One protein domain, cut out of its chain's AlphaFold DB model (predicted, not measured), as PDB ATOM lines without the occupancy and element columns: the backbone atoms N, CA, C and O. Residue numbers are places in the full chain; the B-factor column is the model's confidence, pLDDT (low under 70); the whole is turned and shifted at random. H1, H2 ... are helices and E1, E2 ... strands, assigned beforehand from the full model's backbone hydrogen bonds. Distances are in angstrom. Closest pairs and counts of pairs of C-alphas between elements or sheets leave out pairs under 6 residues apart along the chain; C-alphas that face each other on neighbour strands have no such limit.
ATOM      1  N   ASP A  76      18.191  60.798  84.442       74.44
ATOM      2  CA  ASP A  76      18.587  59.407  84.180       74.44
ATOM      3  C   ASP A  76      19.372  58.782  85.337       74.44
ATOM      4  O   ASP A  76      19.165  57.611  85.670       74.44
ATOM      5  N   TYR A  77      20.256  59.560  85.971       77.38
ATOM      6  CA  TYR A  77      20.997  59.103  87.140       77.38
ATOM      7  C   TYR A  77      20.054  58.860  88.319       77.38
ATOM      8  O   TYR A  77      20.130  57.822  88.974       77.38
ATOM      9  N   LEU A  78      19.117  59.778  88.560       81.38
ATOM     10  CA  LEU A  78      18.135  59.623  89.632       81.38
ATOM     11  C   LEU A  78      17.156  58.466  89.363       81.38
ATOM     12  O   LEU A  78      16.783  57.755  90.292       81.38
ATOM     13  N   ALA A  79      16.805  58.202  88.103       78.25
ATOM     14  CA  ALA A  79      16.001  57.038  87.731       78.25
ATOM     15  C   ALA A  79      16.742  55.709  87.968       78.25
ATOM     16  O   ALA A  79      16.122  54.702  88.309       78.25
ATOM     17  N   GLU A  80      18.066  55.681  87.796       83.44
ATOM     18  CA  GLU A  80      18.893  54.520  88.148       83.44
ATOM     19  C   GLU A  80      18.955  54.293  89.664       83.44
ATOM     20  O   GLU A  80      18.953  53.142  90.104       83.44
ATOM     21  N   VAL A  81      18.954  55.361  90.468       86.69
ATOM     22  CA  VAL A  81      18.840  55.256  91.932       86.69
ATOM     23  C   VAL A  81      17.520  54.586  92.317       86.69
ATOM     24  O   VAL A  81      17.546  53.587  93.033       86.69
ATOM     25  N   ASP A  82      16.392  55.057  91.780       86.81
ATOM     26  CA  ASP A  82      15.069  54.469  92.045       86.81
ATOM     27  C   ASP A  82      15.020  52.976  91.659       86.81
ATOM     28  O   ASP A  82      14.532  52.143  92.424       86.81
ATOM     29  N   ARG A  83      15.593  52.601  90.501       87.94
ATOM     30  CA  ARG A  83      15.682  51.189  90.077       87.94
ATOM     31  C   ARG A  83      16.456  50.331  91.073       87.94
ATOM     32  O   ARG A  83      16.060  49.199  91.338       87.94
ATOM     33  N   ARG A  84      17.556  50.850  91.622       91.50
ATOM     34  CA  ARG A  84      18.373  50.130  92.610       91.50
ATOM     35  C   ARG A  84      17.654  49.987  93.942       91.50
ATOM     36  O   ARG A  84      17.725  48.915  94.529       91.50
ATOM     37  N   ILE A  85      16.944  51.021  94.385       90.75
ATOM     38  CA  ILE A  85      16.117  50.965  95.595       90.75
ATOM     39  C   ILE A  85      15.057  49.864  95.452       90.75
ATOM     40  O   ILE A  85      14.983  48.971  96.293       90.75
ATOM     41  N   ALA A  86      14.306  49.859  94.348       89.12
ATOM     42  CA  ALA A  86      13.300  48.829  94.085       89.12
ATOM     43  C   ALA A  86      13.908  47.414  94.001       89.12
ATOM     44  O   ALA A  86      13.337  46.451  94.519       89.12
ATOM     45  N   ALA A  87      15.089  47.281  93.383       92.19
ATOM     46  CA  ALA A  87      15.800  46.007  93.296       92.19
ATOM     47  C   ALA A  87      16.236  45.479  94.672       92.19
ATOM     48  O   ALA A  87      16.152  44.276  94.897       92.19
ATOM     49  N   ILE A  88      16.655  46.355  95.595       92.75
ATOM     50  CA  ILE A  88      16.984  45.972  96.977       92.75
ATOM     51  C   ILE A  88      15.747  45.398  97.673       92.75
ATOM     52  O   ILE A  88      15.821  44.291  98.196       92.75
ATOM     53  N   PHE A  89      14.606  46.093  97.613       93.50
ATOM     54  CA  PHE A  89      13.360  45.603  98.219       93.50
ATOM     55  C   PHE A  89      12.879  44.279  97.614       93.50
ATOM     56  O   PHE A  89      12.341  43.433  98.323       93.50
ATOM     57  N   SER A  90      13.096  44.076  96.313       91.44
ATOM     58  CA  SER A  90      12.733  42.828  95.631       91.44
ATOM     59  C   SER A  90      13.661  41.666  95.996       91.44
ATOM     60  O   SER A  90      13.213  40.527  96.096       91.44
ATOM     61  N   ALA A  91      14.957  41.942  96.151       94.50
ATOM     62  CA  ALA A  91      15.968  40.932  96.448       94.50
ATOM     63  C   ALA A  91      15.957  40.507  97.920       94.50
ATOM     64  O   ALA A  91      16.261  39.352  98.216       94.50
ATOM     65  N   ASP A  92      15.615  41.424  98.825       91.31
ATOM     66  CA  ASP A  92      15.629  41.175 100.258       91.31
ATOM     67  C   ASP A  92      14.354  41.693 100.952       91.31
ATOM     68  O   ASP A  92      14.321  42.829 101.439       91.31
ATOM     69  N   PRO A  93      13.302  40.854 101.048       91.81
ATOM     70  CA  PRO A  93      12.021  41.241 101.639       91.81
ATOM     71  C   PRO A  93      12.080  41.610 103.127       91.81
ATOM     72  O   PRO A  93      11.101  42.135 103.655       91.81
ATOM     73  N   GLN A  94      13.190  41.333 103.829       93.44
ATOM     74  CA  GLN A  94      13.349  41.743 105.229       93.44
ATOM     75  C   GLN A  94      13.651  43.245 105.371       93.44
ATOM     76  O   GLN A  94      13.462  43.816 106.446       93.44
ATOM     77  N   ILE A  95      14.117  43.897 104.300       91.56
ATOM     78  CA  ILE A  95      14.377  45.336 104.274       91.56
ATOM     79  C   ILE A  95      13.063  46.046 103.952       91.56
ATOM     80  O   ILE A  95      12.574  45.999 102.831       91.56
ATOM     81  N   THR A  96      12.487  46.739 104.932       91.50
ATOM     82  CA  THR A  96      11.187  47.416 104.772       91.50
ATOM     83  C   THR A  96      11.301  48.922 104.538       91.50
ATOM     84  O   THR A  96      10.306  49.571 104.221       91.50
ATOM     85  N   ALA A  97      12.494  49.499 104.706       89.75
ATOM     86  CA  ALA A  97      12.736  50.920 104.484       89.75
ATOM     87  C   ALA A  97      14.217  51.219 104.213       89.75
ATOM     88  O   ALA A  97      15.106  50.586 104.780       89.75
ATOM     89  N   ILE A  98      14.472  52.246 103.400       89.06
ATOM     90  CA  ILE A  98      15.791  52.864 103.224       89.06
ATOM     91  C   ILE A  98      15.657  54.349 103.559       89.06
ATOM     92  O   ILE A  98      14.968  55.096 102.863       89.06
ATOM     93  N   ALA A  99      16.302  54.776 104.644       87.12
ATOM     94  CA  ALA A  99      16.264  56.157 105.106       87.12
ATOM     95  C   ALA A  99      17.432  56.969 104.540       87.12
ATOM     96  O   ALA A  99      18.588  56.549 104.562       87.12
ATOM     97  N   PHE A 100      17.126  58.183 104.114       81.62
ATOM     98  CA  PHE A 100      18.085  59.188 103.693       81.62
ATOM     99  C   PHE A 100      17.766  60.513 104.410       81.62
ATOM    100  O   PHE A 100      16.709  60.659 105.034       81.62
ATOM    101  N   PRO A 101      18.618  61.545 104.294       75.81
ATOM    102  CA  PRO A 101      18.284  62.858 104.826       75.81
ATOM    103  C   PRO A 101      16.960  63.392 104.245       75.81
ATOM    104  O   PRO A 101      16.860  63.644 103.047       75.81
ATOM    105  N   LYS A 102      15.962  63.605 105.117       73.12
ATOM    106  CA  LYS A 102      14.624  64.168 104.816       73.12
ATOM    107  C   LYS A 102      13.689  63.300 103.959       73.12
ATOM    108  O   LYS A 102      12.613  63.772 103.600       73.12
ATOM    109  N   HIS A 103      14.050  62.061 103.639       78.44
ATOM    110  CA  HIS A 103      13.160  61.151 102.917       78.44
ATOM    111  C   HIS A 103      13.469  59.691 103.241       78.44
ATOM    112  O   HIS A 103      14.621  59.318 103.441       78.44
ATOM    113  N   THR A 104      12.427  58.869 103.239       85.88
ATOM    114  CA  THR A 104      12.507  57.425 103.438       85.88
ATOM    115  C   THR A 104      11.800  56.752 102.275       85.88
ATOM    116  O   THR A 104      10.636  57.060 102.028       85.88
ATOM    117  N   ALA A 105      12.501  55.852 101.592       88.50
ATOM    118  CA  ALA A 105      11.925  54.992 100.570       88.50
ATOM    119  C   ALA A 105      11.422  53.693 101.211       88.50
ATOM    120  O   ALA A 105      12.042  53.184 102.151       88.50
ATOM    121  N   THR A 106      10.328  53.146 100.693       89.31
ATOM    122  CA  THR A 106       9.708  51.886 101.140       89.31
ATOM    123  C   THR A 106       9.409  50.991  99.931       89.31
ATOM    124  O   THR A 106       9.490  51.466  98.799       89.31
ATOM    125  N   PRO A 107       9.055  49.706 100.120       87.12
ATOM    126  CA  PRO A 107       8.626  48.853  99.013       87.12
ATOM    127  C   PRO A 107       7.458  49.439  98.203       87.12
ATOM    128  O   PRO A 107       7.440  49.299  96.981       87.12
ATOM    129  N   ASP A 108       6.528  50.130  98.870       82.31
ATOM    130  CA  ASP A 108       5.361  50.758  98.236       82.31
ATOM    131  C   ASP A 108       5.683  52.118  97.586       82.31
ATOM    132  O   ASP A 108       5.005  52.528  96.644       82.31
ATOM    133  N   ASP A 109       6.725  52.811  98.060       83.56
ATOM    134  CA  ASP A 109       7.246  54.052  97.474       83.56
ATOM    135  C   ASP A 109       8.786  54.013  97.391       83.56
ATOM    136  O   ASP A 109       9.487  54.579  98.241       83.56
ATOM    137  N   PRO A 110       9.353  53.326  96.379       84.12
ATOM    138  CA  PRO A 110      10.799  53.173  96.237       84.12
ATOM    139  C   PRO A 110      11.474  54.395  95.585       84.12
ATOM    140  O   PRO A 110      12.635  54.311  95.177       84.12
ATOM    141  N   HIS A 111      10.768  55.519  95.427       83.38
ATOM    142  CA  HIS A 111      11.230  56.645  94.623       83.38
ATOM    143  C   HIS A 111      11.945  57.713  95.453       83.38
ATOM    144  O   HIS A 111      11.335  58.467  96.208       83.38
ATOM    145  N   TRP A 112      13.246  57.866  95.214       79.81
ATOM    146  CA  TRP A 112      14.027  59.012  95.673       79.81
ATOM    147  C   TRP A 112      13.784  60.235  94.783       79.81
ATOM    148  O   TRP A 112      13.645  61.363  95.267       79.81
ATOM    149  N   SER A 113      13.741  60.010  93.466       74.81
ATOM    150  CA  SER A 113      13.735  61.076  92.468       74.81
ATOM    151  C   SER A 113      12.407  61.856  92.427       74.81
ATOM    152  O   SER A 113      11.333  61.255  92.532       74.81
ATOM    153  N   PRO A 114      12.428  63.189  92.211       72.75
ATOM    154  CA  PRO A 114      11.203  63.969  92.018       72.75
ATOM    155  C   PRO A 114      10.335  63.438  90.867       72.75
ATOM    156  O   PRO A 114       9.118  63.340  91.006       72.75
ATOM    157  N   ASN A 115      10.962  63.021  89.760       70.62
ATOM    158  CA  ASN A 115      10.264  62.423  88.619       70.62
ATOM    159  C   ASN A 115       9.646  61.059  88.955       70.62
ATOM    160  O   ASN A 115       8.528  60.779  88.526       70.62
ATOM    161  N   GLY A 116      10.339  60.212  89.720       68.25
ATOM    162  CA  GLY A 116       9.817  58.931  90.197       68.25
ATOM    163  C   GLY A 116       8.563  59.127  91.042       68.25
ATOM    164  O   GLY A 116       7.521  58.548  90.738       68.25
ATOM    165  N   LYS A 117       8.618  60.058  92.001       75.06
ATOM    166  CA  LYS A 117       7.466  60.436  92.834       75.06
ATOM    167  C   LYS A 117       6.309  61.001  92.018       75.06
ATOM    168  O   LYS A 117       5.167  60.607  92.228       75.06
ATOM    169  N   ALA A 118       6.582  61.885  91.058       71.38
ATOM    170  CA  ALA A 118       5.548  62.445  90.188       71.38
ATOM    171  C   ALA A 118       4.865  61.364  89.331       71.38
ATOM    172  O   ALA A 118       3.644  61.361  89.179       71.38
ATOM    173  N   ARG A 119       5.633  60.401  88.806       68.38
ATOM    174  CA  ARG A 119       5.091  59.261  88.053       68.38
ATOM    175  C   ARG A 119       4.260  58.332  88.933       68.38
ATOM    176  O   ARG A 119       3.201  57.899  88.486       68.38
ATOM    177  N   ALA A 120       4.714  58.050  90.153       72.44
ATOM    178  CA  ALA A 120       3.966  57.254  91.122       72.44
ATOM    179  C   ALA A 120       2.650  57.942  91.510       72.44
ATOM    180  O   ALA A 120       1.596  57.315  91.457       72.44
ATOM    181  N   ALA A 121       2.683  59.250  91.776       70.69
ATOM    182  CA  ALA A 121       1.490  60.043  92.065       70.69
ATOM    183  C   ALA A 121       0.482  60.022  90.902       70.69
ATOM    184  O   ALA A 121      -0.709  59.824  91.123       70.69
ATOM    185  N   LEU A 122       0.947  60.149  89.654       65.88
ATOM    186  CA  LEU A 122       0.087  60.033  88.469       65.88
ATOM    187  C   LEU A 122      -0.498  58.623  88.298       65.88
ATOM    188  O   LEU A 122      -1.652  58.480  87.896       65.88
ATOM    189  N   ALA A 123       0.277  57.575  88.590       67.12
ATOM    190  CA  ALA A 123      -0.210  56.199  88.547       67.12
ATOM    191  C   ALA A 123      -1.266  55.937  89.632       67.12
ATOM    192  O   ALA A 123      -2.296  55.335  89.333       67.12
ATOM    193  N   ALA A 124      -1.050  56.442  90.848       68.88
ATOM    194  CA  ALA A 124      -2.000  56.360  91.952       68.88
ATOM    195  C   ALA A 124      -3.296  57.128  91.644       68.88
ATOM    196  O   ALA A 124      -4.376  56.563  91.776       68.88
ATOM    197  N   ALA A 125      -3.203  58.358  91.128       67.31
ATOM    198  CA  ALA A 125      -4.366  59.142  90.703       67.31
ATOM    199  C   ALA A 125      -5.154  58.447  89.577       67.31
ATOM    200  O   ALA A 125      -6.383  58.455  89.561       67.31
ATOM    201  N   ARG A 126      -4.460  57.763  88.658       64.69
ATOM    202  CA  ARG A 126      -5.111  56.931  87.636       64.69
ATOM    203  C   ARG A 126      -5.820  55.717  88.244       64.69
ATOM    204  O   ARG A 126      -6.915  55.388  87.803       64.69
ATOM    205  N   GLN A 127      -5.207  55.039  89.214       68.12
ATOM    206  CA  GLN A 127      -5.823  53.902  89.912       68.12
ATOM    207  C   GLN A 127      -7.031  54.329  90.757       68.12
ATOM    208  O   GLN A 127      -8.006  53.588  90.823       68.12
ATOM    209  N   ALA A 128      -6.986  55.527  91.343       72.62
ATOM    210  CA  ALA A 128      -8.097  56.140  92.070       72.62
ATOM    211  C   ALA A 128      -9.238  56.614  91.147       72.62
ATOM    212  O   ALA A 128     -10.347  56.849  91.617       72.62
ATOM    213  N   GLY A 129      -8.992  56.710  89.834       70.75
ATOM    214  CA  GLY A 129      -9.964  57.201  88.854       70.75
ATOM    215  C   GLY A 129     -10.048  58.729  88.765       70.75
ATOM    216  O   GLY A 129     -10.903  59.240  88.049       70.75
ATOM    217  N   ASP A 130      -9.144  59.447  89.435       66.38
ATOM    218  CA  ASP A 130      -9.123  60.914  89.511       66.38
ATOM    219  C   ASP A 130      -8.630  61.577  88.214       66.38
ATOM    220  O   ASP A 130      -8.828  62.774  88.009       66.38
ATOM    221  N   ILE A 131      -7.974  60.816  87.329       57.03
ATOM    222  CA  ILE A 131      -7.439  61.309  86.053       57.03
ATOM    223  C   ILE A 131      -7.788  60.334  84.924       57.03
ATOM    224  O   ILE A 131      -7.522  59.129  85.007       57.03
ATOM    225  N   ALA A 132      -8.333  60.865  83.827       59.50
ATOM    226  CA  ALA A 132      -8.640  60.084  82.633       59.50
ATOM    227  C   ALA A 132      -7.350  59.569  81.943       59.50
ATOM    228  O   ALA A 132      -6.334  60.271  81.912       59.50
ATOM    229  N   PRO A 133      -7.364  58.374  81.319       54.69
ATOM    230  CA  PRO A 133      -6.176  57.760  80.712       54.69
ATOM    231  C   PRO A 133      -5.410  58.665  79.730       54.69
ATOM    232  O   PRO A 133      -4.179  58.681  79.734       54.69
ATOM    233  N   ASP A 134      -6.124  59.464  78.937       57.66
ATOM    234  CA  ASP A 134      -5.537  60.351  77.922       57.66
ATOM    235  C   ASP A 134      -4.871  61.600  78.517       57.66
ATOM    236  O   ASP A 134      -3.993  62.216  77.908       57.66
ATOM    237  N   GLU A 135      -5.280  61.994  79.719       61.00
ATOM    238  CA  GLU A 135      -4.679  63.094  80.468       61.00
ATOM    239  C   GLU A 135      -3.397  62.632  81.173       61.00
ATOM    240  O   GLU A 135      -2.362  63.295  81.074       61.00
ATOM    241  N   ALA A 136      -3.392  61.415  81.726       55.19
ATOM    242  CA  ALA A 136      -2.180  60.792  82.257       55.19
ATOM    243  C   ALA A 136      -1.102  60.582  81.170       55.19
ATOM    244  O   ALA A 136       0.078  60.856  81.402       55.19
ATOM    245  N   ILE A 137      -1.490  60.159  79.957       64.00
ATOM    246  CA  ILE A 137      -0.566  60.013  78.816       64.00
ATOM    247  C   ILE A 137       0.017  61.369  78.394       64.00
ATOM    248  O   ILE A 137       1.205  61.449  78.072       64.00
ATOM    249  N   ARG A 138      -0.780  62.446  78.416       66.31
ATOM    250  CA  ARG A 138      -0.294  63.804  78.119       66.31
ATOM    251  C   ARG A 138       0.725  64.282  79.152       66.31
ATOM    252  O   ARG A 138       1.783  64.766  78.753       66.31
ATOM    253  N   HIS A 139       0.474  64.063  80.442       59.56
ATOM    254  CA  HIS A 139       1.433  64.395  81.498       59.56
ATOM    255  C   HIS A 139       2.732  63.585  81.394       59.56
ATOM    256  O   HIS A 139       3.816  64.154  81.509       59.56
ATOM    257  N   MET A 140       2.659  62.282  81.095       61.31
ATOM    258  CA  MET A 140       3.865  61.474  80.868       61.31
ATOM    259  C   MET A 140       4.659  61.959  79.649       61.31
ATOM    260  O   MET A 140       5.876  62.110  79.740       61.31
ATOM    261  N   LYS A 141       3.992  62.264  78.526       62.41
ATOM    262  CA  LYS A 141       4.657  62.816  77.333       62.41
ATOM    263  C   LYS A 141       5.318  64.169  77.613       62.41
ATOM    264  O   LYS A 141       6.430  64.388  77.146       62.41
ATOM    265  N   ALA A 142       4.683  65.037  78.400       64.06
ATOM    266  CA  ALA A 142       5.255  66.323  78.795       64.06
ATOM    267  C   ALA A 142       6.516  66.160  79.667       64.06
ATOM    268  O   ALA A 142       7.518  66.824  79.416       64.06
ATOM    269  N   MET A 143       6.516  65.226  80.626       61.16
ATOM    270  CA  MET A 143       7.702  64.930  81.447       61.16
ATOM    271  C   MET A 143       8.855  64.339  80.621       61.16
ATOM    272  O   MET A 143      10.015  64.709  80.815       61.16
ATOM    273  N   HIS A 144       8.551  63.451  79.669       59.16
ATOM    274  CA  HIS A 144       9.551  62.905  78.749       59.16
ATOM    275  C   HIS A 144      10.140  63.980  77.823       59.16
ATOM    276  O   HIS A 144      11.350  63.989  77.611       59.16
ATOM    277  N   ALA A 145       9.323  64.912  77.323       57.34
ATOM    278  CA  ALA A 145       9.793  66.021  76.494       57.34
ATOM    279  C   ALA A 145      10.662  67.023  77.280       57.34
ATOM    280  O   ALA A 145      11.688  67.462  76.771       57.34
ATOM    281  N   ALA A 146      10.308  67.331  78.533       55.09
ATOM    282  CA  ALA A 146      11.112  68.195  79.402       55.09
ATOM    283  C   ALA A 146      12.489  67.576  79.713       55.09
ATOM    284  O   ALA A 146      13.508  68.254  79.624       55.09
ATOM    285  N   THR A 147      12.530  66.261  79.954       50.69
ATOM    286  CA  THR A 147      13.783  65.521  80.194       50.69
ATOM    287  C   THR A 147      14.686  65.482  78.948       50.69
ATOM    288  O   THR A 147      15.908  65.457  79.061       50.69
ATOM    289  N   GLN A 148      14.104  65.492  77.741       47.34
ATOM    290  CA  GLN A 148      14.854  65.514  76.477       47.34
ATOM    291  C   GLN A 148      15.371  66.913  76.107       47.34
ATOM    292  O   GLN A 148      16.463  67.027  75.556       47.34
ATOM    293  N   ALA A 149      14.632  67.975  76.447       46.22
ATOM    294  CA  ALA A 149      15.037  69.355  76.177       46.22
ATOM    295  C   ALA A 149      16.267  69.790  76.999       46.22
ATOM    296  O   ALA A 149      17.127  70.502  76.486       46.22
ATOM    297  N   GLU A 150      16.415  69.304  78.234       42.50
ATOM    298  CA  GLU A 150      17.584  69.587  79.088       42.50
ATOM    299  C   GLU A 150      18.870  68.870  78.622       42.50
ATOM    300  O   GLU A 150      19.980  69.255  78.994       42.50
ATOM    301  N   GLY A 151      18.745  67.849  77.765       41.34
ATOM    302  CA  GLY A 151      19.871  67.105  77.195       41.34
ATOM    303  C   GLY A 151      20.418  67.656  75.872       41.34
ATOM    304  O   GLY A 151      21.447  67.162  75.411       41.34
TER     305      GLY A 151
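Overview. This is residues 76 to 151 of the 159 residues of an uncharacterized protein of Bieblia vinaykumarii (UniProt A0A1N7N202). A hairpin of two long helices, H2 and H3, stands at one end of the model, and a third helix, H1, slants away from near the first turn of H2, so that H1 and H2 open as a V. Beyond H2, on the side away from H3, a small two-stranded hairpin, E1 and E2, lies beside H1; the whole is loosely put together, with few contacts between its parts. The printed part has 76 residues, with three named helices and two named strands in the order H1, E1, E2, H2, H3; the sheet has the order E1 - E2 and is antiparallel, and the class is mostly helix. It is only just loose, close to compact, with a radius of gyration of the C-alphas of 14.0 A, and the C-alphas span 38 by 33 by 23 A.

Arrangement. H1, residues 76 to 91, only just touches H2, residues 114 to 128, with 3 pairs of C-alphas within 8 A. The closest C-alphas are those of Ala 79 and Gly 116, 6.9 A apart; H1 touches with residues 79 to 82 alone, and H2 with residues 115 to 116 alone. They run the same way at a steep tilt of 61 degrees. E1, residues 98 to 100, and E2, residues 103 to 105, form an antiparallel hairpin, with 162 degrees between their directions. The C-alphas of Ala 99 and Thr 104 face each other at 4.3 A; N 98 and O 105, at 2.9 A, and N 100 and O 103, at 2.8 A, are within hydrogen-bond range. The closest C-alphas of H1 and E2, Ile 85 and Ala 105, are 7.7 A apart. H3, residues 133 to 149, touches H2 with residues 133 to 140 alone, and the closest C-alphas, of Leu 122 and Ala 136, are 6.7 A apart. H2 and H3 are a helical hairpin, running opposite ways at a shallow tilt of 8 degrees. H1 and H3 are apart, and H3 is also apart from E1 and E2. In H1, H2 and H3 every O i to N i+4 pair is within hydrogen-bond range.

Along the chain. H1 begins at C-alpha 76, (18.587, 59.407, 84.180), and measures 22.3 A from first to last C-alpha. E1 and E2 measure 6.7 A each. H2 begins at C-alpha 114, (11.203, 63.969, 92.018), and measures 20.8 A. H3 measures 24.6 A and ends at C-alpha 149, (15.037, 69.355, 76.177).

Size, cuts and confidence. The two C-alphas farthest apart, those of Gln 94 and Ala 149, are 40.1 A apart. The printed part has no cut. The links E1 to E2 and H2 to H3 are tight, and H1 to E1 and E2 to H2 are short. Mean pLDDT of the printed part is 74.1; residues 116, 119, 122 to 127 and 130 to 151 are under 70, and H3 has a mean of 58.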